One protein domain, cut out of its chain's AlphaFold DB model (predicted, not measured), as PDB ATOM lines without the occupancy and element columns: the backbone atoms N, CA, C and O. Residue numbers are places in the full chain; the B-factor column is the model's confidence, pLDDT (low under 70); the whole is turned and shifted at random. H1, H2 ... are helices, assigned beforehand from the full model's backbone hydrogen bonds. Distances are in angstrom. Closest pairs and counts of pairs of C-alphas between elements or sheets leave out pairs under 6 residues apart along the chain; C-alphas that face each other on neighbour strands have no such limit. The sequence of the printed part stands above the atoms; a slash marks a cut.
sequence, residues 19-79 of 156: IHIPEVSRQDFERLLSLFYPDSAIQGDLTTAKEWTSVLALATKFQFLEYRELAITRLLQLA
ATOM      1  N   ILE A  19     -20.218  11.164   0.087       88.06
ATOM      2  CA  ILE A  19     -19.659  11.622  -1.189       88.06
ATOM      3  C   ILE A  19     -18.332  10.901  -1.444       88.06
ATOM      4  O   ILE A  19     -17.352  11.087  -0.724       88.06
ATOM      5  N   HIS A  20     -18.299  10.084  -2.487       88.38
ATOM      6  CA  HIS A  20     -17.133   9.393  -2.988       88.38
ATOM      7  C   HIS A  20     -16.363  10.285  -3.961       88.38
ATOM      8  O   HIS A  20     -16.791  10.601  -5.071       88.38
ATOM      9  N   ILE A  21     -15.149  10.643  -3.559       89.44
ATOM     10  CA  ILE A  21     -14.238  11.419  -4.389       89.44
ATOM     11  C   ILE A  21     -13.318  10.437  -5.131       89.44
ATOM     12  O   ILE A  21     -12.415   9.865  -4.514       89.44
ATOM     13  N   PRO A  22     -13.512  10.214  -6.444       88.62
ATOM     14  CA  PRO A  22     -12.714   9.241  -7.179       88.62
ATOM     15  C   PRO A  22     -11.245   9.665  -7.234       88.62
ATOM     16  O   PRO A  22     -10.937  10.849  -7.379       88.62
ATOM     17  N   GLU A  23     -10.340   8.684  -7.174       88.62
ATOM     18  CA  GLU A  23      -8.882   8.864  -7.297       88.62
ATOM     19  C   GLU A  23      -8.271   9.802  -6.243       88.62
ATOM     20  O   GLU A  23      -7.261  10.461  -6.490       88.62
ATOM     21  N   VAL A  24      -8.893   9.897  -5.069       92.88
ATOM     22  CA  VAL A  24      -8.354  10.644  -3.934       92.88
ATOM     23  C   VAL A  24      -8.199   9.688  -2.766       92.88
ATOM     24  O   VAL A  24      -9.162   9.071  -2.317       92.88
ATOM     25  N   SER A  25      -6.967   9.535  -2.281       93.69
ATOM     26  CA  SER A  25      -6.736   8.749  -1.075       93.69
ATOM     27  C   SER A  25      -7.201   9.534   0.151       93.69
ATOM     28  O   SER A  25      -7.063  10.760   0.205       93.69
ATOM     29  N   ARG A  26      -7.699   8.821   1.167       94.06
ATOM     30  CA  ARG A  26      -8.060   9.410   2.467       94.06
ATOM     31  C   ARG A  26      -6.941  10.306   3.004       94.06
ATOM     32  O   ARG A  26      -7.194  11.430   3.416       94.06
ATOM     33  N   GLN A  27      -5.705   9.815   2.948       95.38
ATOM     34  CA  GLN A  27      -4.546  10.514   3.486       95.38
ATOM     35  C   GLN A  27      -4.244  11.819   2.740       95.38
ATOM     36  O   GLN A  27      -3.862  12.804   3.368       95.38
ATOM     37  N   ASP A  28      -4.374  11.834   1.411       95.44
ATOM     38  CA  ASP A  28      -4.143  13.050   0.628       95.44
ATOM     39  C   ASP A  28      -5.226  14.088   0.915       95.44
ATOM     40  O   ASP A  28      -4.921  15.274   1.027       95.44
ATOM     41  N   PHE A  29      -6.472  13.639   1.094       95.12
ATOM     42  CA  PHE A  29      -7.575  14.522   1.453       95.12
ATOM     43  C   PHE A  29      -7.404  15.116   2.853       95.12
ATOM     44  O   PHE A  29      -7.550  16.322   3.012       95.12
ATOM     45  N   GLU A  30      -7.004  14.316   3.846       94.81
ATOM     46  CA  GLU A  30      -6.679  14.804   5.196       94.81
ATOM     47  C   GLU A  30      -5.573  15.877   5.165       94.81
ATOM     48  O   GLU A  30      -5.705  16.908   5.820       94.81
ATOM     49  N   ARG A  31      -4.531  15.705   4.337       95.56
ATOM     50  CA  ARG A  31      -3.472  16.721   4.149       95.56
ATOM     51  C   ARG A  31      -3.980  18.008   3.508       95.56
ATOM     52  O   ARG A  31      -3.458  19.079   3.788       95.56
ATOM     53  N   LEU A  32      -4.953  17.922   2.605       95.38
ATOM     54  CA  LEU A  32      -5.583  19.117   2.054       95.38
ATOM     55  C   LEU A  32      -6.426  19.814   3.131       95.38
ATOM     56  O   LEU A  32      -6.345  21.032   3.274       95.38
ATOM     57  N   LEU A  33      -7.206  19.048   3.899       94.19
ATOM     58  CA  LEU A  33      -8.055  19.568   4.971       94.19
ATOM     59  C   LEU A  33      -7.256  20.245   6.084       94.19
ATOM     60  O   LEU A  33      -7.726  21.252   6.607       94.19
ATOM     61  N   SER A  34      -6.043  19.781   6.383       94.38
ATOM     62  CA  SER A  34      -5.171  20.412   7.381       94.38
ATOM     63  C   SER A  34      -4.752  21.846   7.009       94.38
ATOM     64  O   SER A  34      -4.279  22.597   7.853       94.38
ATOM     65  N   LEU A  35      -4.948  22.278   5.753       92.38
ATOM     66  CA  LEU A  35      -4.757  23.679   5.351       92.38
ATOM     67  C   LEU A  35      -5.949  24.576   5.706       92.38
ATOM     68  O   LEU A  35      -5.787  25.789   5.826       92.38
ATOM     69  N   PHE A  36      -7.137  23.991   5.844       91.31
ATOM     70  CA  PHE A  36      -8.367  24.685   6.234       91.31
ATOM     71  C   PHE A  36      -8.606  24.594   7.741       91.31
ATOM     72  O   PHE A  36      -9.091  25.542   8.356       91.31
ATOM     73  N   TYR A  37      -8.238  23.455   8.324       92.19
ATOM     74  CA  TYR A  37      -8.444  23.108   9.723       92.19
ATOM     75  C   TYR A  37      -7.117  22.634  10.326       92.19
ATOM     76  O   TYR A  37      -6.949  21.436  10.540       92.19
ATOM     77  N   PRO A  38      -6.150  23.548  10.531       90.38
ATOM     78  CA  PRO A  38      -4.841  23.170  11.035       90.38
ATOM     79  C   PRO A  38      -4.900  22.794  12.515       90.38
ATOM     80  O   PRO A  38      -5.508  23.514  13.315       90.38
ATOM     81  N   ASP A  39      -4.187  21.736  12.888       86.44
ATOM     82  CA  ASP A  39      -3.968  21.381  14.295       86.44
ATOM     83  C   ASP A  39      -3.017  22.392  14.957       86.44
ATOM     84  O   ASP A  39      -3.213  22.805  16.104       86.44
ATOM     85  N   SER A  40      -2.001  22.851  14.215       87.56
ATOM     86  CA  SER A  40      -1.083  23.910  14.641       87.56
ATOM     87  C   SER A  40      -1.093  25.083  13.667       87.56
ATOM     88  O   SER A  40      -0.360  25.112  12.678       87.56
ATOM     89  N   ALA A  41      -1.859  26.127  13.993       77.38
ATOM     90  CA  ALA A  41      -1.927  27.342  13.176       77.38
ATOM     91  C   ALA A  41      -0.568  28.059  13.007       77.38
ATOM     92  O   ALA A  41      -0.383  28.814  12.056       77.38
ATOM     93  N   ILE A  42       0.380  27.844  13.928       79.62
ATOM     94  CA  ILE A  42       1.686  28.519  13.922       79.62
ATOM     95  C   ILE A  42       2.702  27.769  13.056       79.62
ATOM     96  O   ILE A  42       3.447  28.395  12.303       79.62
ATOM     97  N   GLN A  43       2.775  26.443  13.184       77.06
ATOM     98  CA  GLN A  43       3.800  25.641  12.503       77.06
ATOM     99  C   GLN A  43       3.309  25.110  11.154       77.06
ATOM    100  O   GLN A  43       4.113  24.942  10.236       77.06
ATOM    101  N   GLY A  44       1.994  24.915  11.017       83.38
ATOM    102  CA  GLY A  44       1.399  24.158   9.926       83.38
ATOM    103  C   GLY A  44       1.687  22.662  10.058       83.38
ATOM    104  O   GLY A  44       2.695  22.246  10.626       83.38
ATOM    105  N   ASP A  45       0.799  21.848   9.497       88.62
ATOM    106  CA  ASP A  45       0.835  20.398   9.730       88.62
ATOM    107  C   ASP A  45       1.664  19.639   8.676       88.62
ATOM    108  O   ASP A  45       1.958  18.458   8.836       88.62
ATOM    109  N   LEU A  46       2.069  20.312   7.590       93.75
ATOM    110  CA  LEU A  46       2.772  19.703   6.456       93.75
ATOM    111  C   LEU A  46       4.224  20.179   6.369       93.75
ATOM    112  O   LEU A  46       4.499  21.369   6.191       93.75
ATOM    113  N   THR A  47       5.163  19.237   6.392       92.88
ATOM    114  CA  THR A  47       6.606  19.530   6.482       92.88
ATOM    115  C   THR A  47       7.433  18.894   5.367       92.88
ATOM    116  O   THR A  47       8.549  19.339   5.097       92.88
ATOM    117  N   THR A  48       6.899  17.890   4.672       95.50
ATOM    118  CA  THR A  48       7.647  17.088   3.695       95.50
ATOM    119  C   THR A  48       7.238  17.370   2.248       95.50
ATOM    120  O   THR A  48       6.098  17.725   1.950       95.50
ATOM    121  N   ALA A  49       8.152  17.138   1.298       95.19
ATOM    122  CA  ALA A  49       7.852  17.267  -0.133       95.19
ATOM    123  C   ALA A  49       6.708  16.338  -0.584       95.19
ATOM    124  O   ALA A  49       5.899  16.705  -1.435       95.19
ATOM    125  N   LYS A  50       6.607  15.142   0.009       95.50
ATOM    126  CA  LYS A  50       5.533  14.184  -0.281       95.50
ATOM    127  C   LYS A  50       4.165  14.740   0.117       95.50
ATOM    128  O   LYS A  50       3.233  14.663  -0.674       95.50
ATOM    129  N   GLU A  51       4.060  15.324   1.306       96.38
ATOM    130  CA  GLU A  51       2.824  15.953   1.785       96.38
ATOM    131  C   GLU A  51       2.394  17.115   0.895       96.38
ATOM    132  O   GLU A  51       1.247  17.170   0.453       96.38
ATOM    133  N   TRP A  52       3.327  18.006   0.560       97.50
ATOM    134  CA  TRP A  52       3.029  19.143  -0.309       97.50
ATOM    135  C   TRP A  52       2.724  18.731  -1.756       97.50
ATOM    136  O   TRP A  52       1.973  19.420  -2.441       97.50
ATOM    137  N   THR A  53       3.227  17.581  -2.213       97.00
ATOM    138  CA  THR A  53       2.846  16.993  -3.508       97.00
ATOM    139  C   THR A  53       1.393  16.511  -3.498       97.00
ATOM    140  O   THR A  53       0.676  16.751  -4.469       97.00
ATOM    141  N   SER A  54       0.926  15.898  -2.402       96.62
ATOM    142  CA  SER A  54      -0.494  15.545  -2.229       96.62
ATOM    143  C   SER A  54      -1.391  16.779  -2.317       96.62
ATOM    144  O   SER A  54      -2.384  16.774  -3.045       96.62
ATOM    145  N   VAL A  55      -1.006  17.862  -1.632       97.19
ATOM    146  CA  VAL A  55      -1.729  19.139  -1.698       97.19
ATOM    147  C   VAL A  55      -1.735  19.686  -3.118       97.19
ATOM    148  O   VAL A  55      -2.798  20.045  -3.608       97.19
ATOM    149  N   LEU A  56      -0.584  19.730  -3.798       97.31
ATOM    150  CA  LEU A  56      -0.500  20.227  -5.172       97.31
ATOM    151  C   LEU A  56      -1.444  19.456  -6.105       97.31
ATOM    152  O   LEU A  56      -2.151  20.067  -6.910       97.31
ATOM    153  N   ALA A  57      -1.494  18.129  -5.966       96.88
ATOM    154  CA  ALA A  57      -2.361  17.275  -6.763       96.88
ATOM    155  C   ALA A  57      -3.846  17.586  -6.547       96.88
ATOM    156  O   ALA A  57      -4.576  17.818  -7.514       96.88
ATOM    157  N   LEU A  58      -4.291  17.641  -5.290       96.94
ATOM    158  CA  LEU A  58      -5.698  17.892  -4.981       96.94
ATOM    159  C   LEU A  58      -6.108  19.345  -5.216       96.94
ATOM    160  O   LEU A  58      -7.185  19.583  -5.753       96.94
ATOM    161  N   ALA A  59      -5.249  20.314  -4.898       96.94
ATOM    162  CA  ALA A  59      -5.507  21.720  -5.180       96.94
ATOM    163  C   ALA A  59      -5.642  21.970  -6.690       96.94
ATOM    164  O   ALA A  59      -6.511  22.727  -7.114       96.94
ATOM    165  N   THR A  60      -4.849  21.276  -7.513       96.38
ATOM    166  CA  THR A  60      -5.003  21.312  -8.975       96.38
ATOM    167  C   THR A  60      -6.315  20.655  -9.412       96.38
ATOM    168  O   THR A  60      -7.056  21.245 -10.196       96.38
ATOM    169  N   LYS A  61      -6.647  19.471  -8.873       95.00
ATOM    170  CA  LYS A  61      -7.885  18.736  -9.195       95.00
ATOM    171  C   LYS A  61      -9.153  19.524  -8.854       95.00
ATOM    172  O   LYS A  61     -10.082  19.552  -9.653       95.00
ATOM    173  N   PHE A  62      -9.182  20.171  -7.692       95.12
ATOM    174  CA  PHE A  62     -10.326  20.954  -7.215       95.12
ATOM    175  C   PHE A  62     -10.272  22.435  -7.604       95.12
ATOM    176  O   PHE A  62     -11.144  23.197  -7.202       95.12
ATOM    177  N   GLN A  63      -9.271  22.847  -8.391       95.44
ATOM    178  CA  GLN A  63      -9.092  24.229  -8.855       95.44
ATOM    179  C   GLN A  63      -8.938  25.254  -7.716       95.44
ATOM    180  O   GLN A  63      -9.314  26.420  -7.834       95.44
ATOM    181  N   PHE A  64      -8.328  24.838  -6.612       96.50
ATOM    182  CA  PHE A  64      -7.983  25.698  -5.488       96.50
ATOM    183  C   PHE A  64      -6.687  26.455  -5.785       96.50
ATOM    184  O   PHE A  64      -5.601  26.062  -5.356       96.50
ATOM    185  N   LEU A  65      -6.807  27.539  -6.554       95.81
ATOM    186  CA  LEU A  65      -5.665  28.277  -7.104       95.81
ATOM    187  C   LEU A  65      -4.694  28.783  -6.026       95.81
ATOM    188  O   LEU A  65      -3.492  28.586  -6.156       95.81
ATOM    189  N   GLU A  66      -5.194  29.361  -4.932       96.00
ATOM    190  CA  GLU A  66      -4.340  29.883  -3.854       96.00
ATOM    191  C   GLU A  66      -3.525  28.776  -3.170       96.00
ATOM    192  O   GLU A  66      -2.317  28.907  -2.968       96.00
ATOM    193  N   TYR A  67      -4.162  27.640  -2.880       95.50
ATOM    194  CA  TYR A  67      -3.496  26.490  -2.270       95.50
ATOM    195  C   TYR A  67      -2.542  25.788  -3.240       95.50
ATOM    196  O   TYR A  67      -1.508  25.267  -2.815       95.50
ATOM    197  N   ARG A  68      -2.837  25.817  -4.546       96.88
ATOM    198  CA  ARG A  68      -1.916  25.360  -5.591       96.88
ATOM    199  C   ARG A  68      -0.638  26.198  -5.586       96.88
ATOM    200  O   ARG A  68       0.448  25.627  -5.529       96.88
ATOM    201  N   GLU A  69      -0.749  27.525  -5.587       96.81
ATOM    202  CA  GLU A  69       0.417  28.421  -5.555       96.81
ATOM    203  C   GLU A  69       1.212  28.304  -4.244       96.81
ATOM    204  O   GLU A  69       2.450  28.315  -4.246       96.81
ATOM    205  N   LEU A  70       0.522  28.099  -3.118       95.50
ATOM    206  CA  LEU A  70       1.167  27.797  -1.841       95.50
ATOM    207  C   LEU A  70       1.979  26.496  -1.920       95.50
ATOM    208  O   LEU A  70       3.149  26.478  -1.529       95.50
ATOM    209  N   ALA A  71       1.389  25.424  -2.452       96.81
ATOM    210  CA  ALA A  71       2.062  24.137  -2.590       96.81
ATOM    211  C   ALA A  71       3.276  24.221  -3.521       96.81
ATOM    212  O   ALA A  71       4.336  23.697  -3.183       96.81
ATOM    213  N   ILE A  72       3.156  24.945  -4.639       96.81
ATOM    214  CA  ILE A  72       4.273  25.270  -5.538       96.81
ATOM    215  C   ILE A  72       5.396  25.947  -4.739       96.81
ATOM    216  O   ILE A  72       6.530  25.465  -4.707       96.81
ATOM    217  N   THR A  73       5.095  27.014  -4.006       95.69
ATOM    218  CA  THR A  73       6.108  27.756  -3.239       95.69
ATOM    219  C   THR A  73       6.834  26.874  -2.217       95.69
ATOM    220  O   THR A  73       8.056  26.952  -2.075       95.69
ATOM    221  N   ARG A  74       6.104  25.991  -1.525       95.62
ATOM    222  CA  ARG A  74       6.667  25.072  -0.522       95.62
ATOM    223  C   ARG A  74       7.511  23.969  -1.156       95.62
ATOM    224  O   ARG A  74       8.624  23.710  -0.702       95.62
ATOM    225  N   LEU A  75       7.028  23.369  -2.241       96.69
ATOM    226  CA  LEU A  75       7.755  22.342  -2.989       96.69
ATOM    227  C   LEU A  75       9.031  22.877  -3.623       96.69
ATOM    228  O   LEU A  75      10.016  22.148  -3.682       96.69
ATOM    229  N   LEU A  76       9.071  24.147  -4.027       93.88
ATOM    230  CA  LEU A  76      10.306  24.742  -4.526       93.88
ATOM    231  C   LEU A  76      11.436  24.660  -3.487       93.88
ATOM    232  O   LEU A  76      12.582  24.459  -3.867       93.88
ATOM    233  N   GLN A  77      11.133  24.740  -2.189       92.50
ATOM    234  CA  GLN A  77      12.136  24.634  -1.120       92.50
ATOM    235  C   GLN A  77      12.437  23.187  -0.711       92.50
ATOM    236  O   GLN A  77      13.570  22.871  -0.364       92.50
ATOM    237  N   LEU A  78      11.432  22.308  -0.750       94.62
ATOM    238  CA  LEU A  78      11.522  20.954  -0.191       94.62
ATOM    239  C   LEU A  78      11.876  19.871  -1.217       94.62
ATOM    240  O   LEU A  78      12.445  18.845  -0.854       94.62
ATOM    241  N   ALA A  79      11.486  20.049  -2.480       94.56
ATOM    242  CA  ALA A  79      11.615  19.024  -3.507       94.56
ATOM    243  C   ALA A  79      13.039  18.967  -4.069       94.56
ATOM    244  O   ALA A  79      13.665  20.002  -4.320       94.56
TER     245      ALA A  79
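What this domain is: This is residues 19 to 79 of the 156 residues of an uncharacterized protein of Postia placenta MAD-698-R-SB12 (UniProt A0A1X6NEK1). Two helices, H2 and H3, lie side by side as a helical hairpin, and the short helix H1 packs crosswise on H2, away from H3. A long loop, residues 34 to 48, makes a wide detour from H1 to H2, and residues 19 to 25 form a tail before H1. The printed part has 61 residues with three named helices, in the order H1, H2, H3, and no named strand; its class is all helix. It is compact, with a radius of gyration of the C-alphas of 11.0 A, and the C-alphas span 31 by 23 by 19 A.

Where its parts are: The printed part begins at Ile 19, C-alpha at (-19.659, 11.622, -1.189). H1 holds residues 26 to 33, 10.5 A from first to last C-alpha, and begins at C-alpha 26 (-8.060, 9.410, 2.467). H2 holds residues 49 to 61 and is 18.2 A long. H3, residues 65 to 78, is the longest helix at 19.9 A and ends at C-alpha 78 (11.522, 20.954, -0.191).

How they stand to each other: H1 and H2 touch, and their closest C-alphas, those of Asp 28 and Ser 54, are 5.3 A apart. Their lines are about perpendicular, at 80 degrees. H2 and H3 form a helical hairpin and touch, the closest C-alphas being those of Ala 59 and Arg 68, 5.1 A apart. They run opposite ways at a shallow tilt of 22 degrees. H1 and H3 are apart. In H1 and H2 every O i to N i+4 pair is within hydrogen-bond range; in H3, 9 of 10 are.

The domain as a whole: The two C-alphas farthest apart, those of Ile 19 and Gln 77, are 34.4 A apart. The printed part has no cut. The link from H1 to H2 is long, with 15 residues, and that from H2 to H3 is tight, with 3. The mean pLDDT of the printed part is 93.2, and no printed residue is under 70.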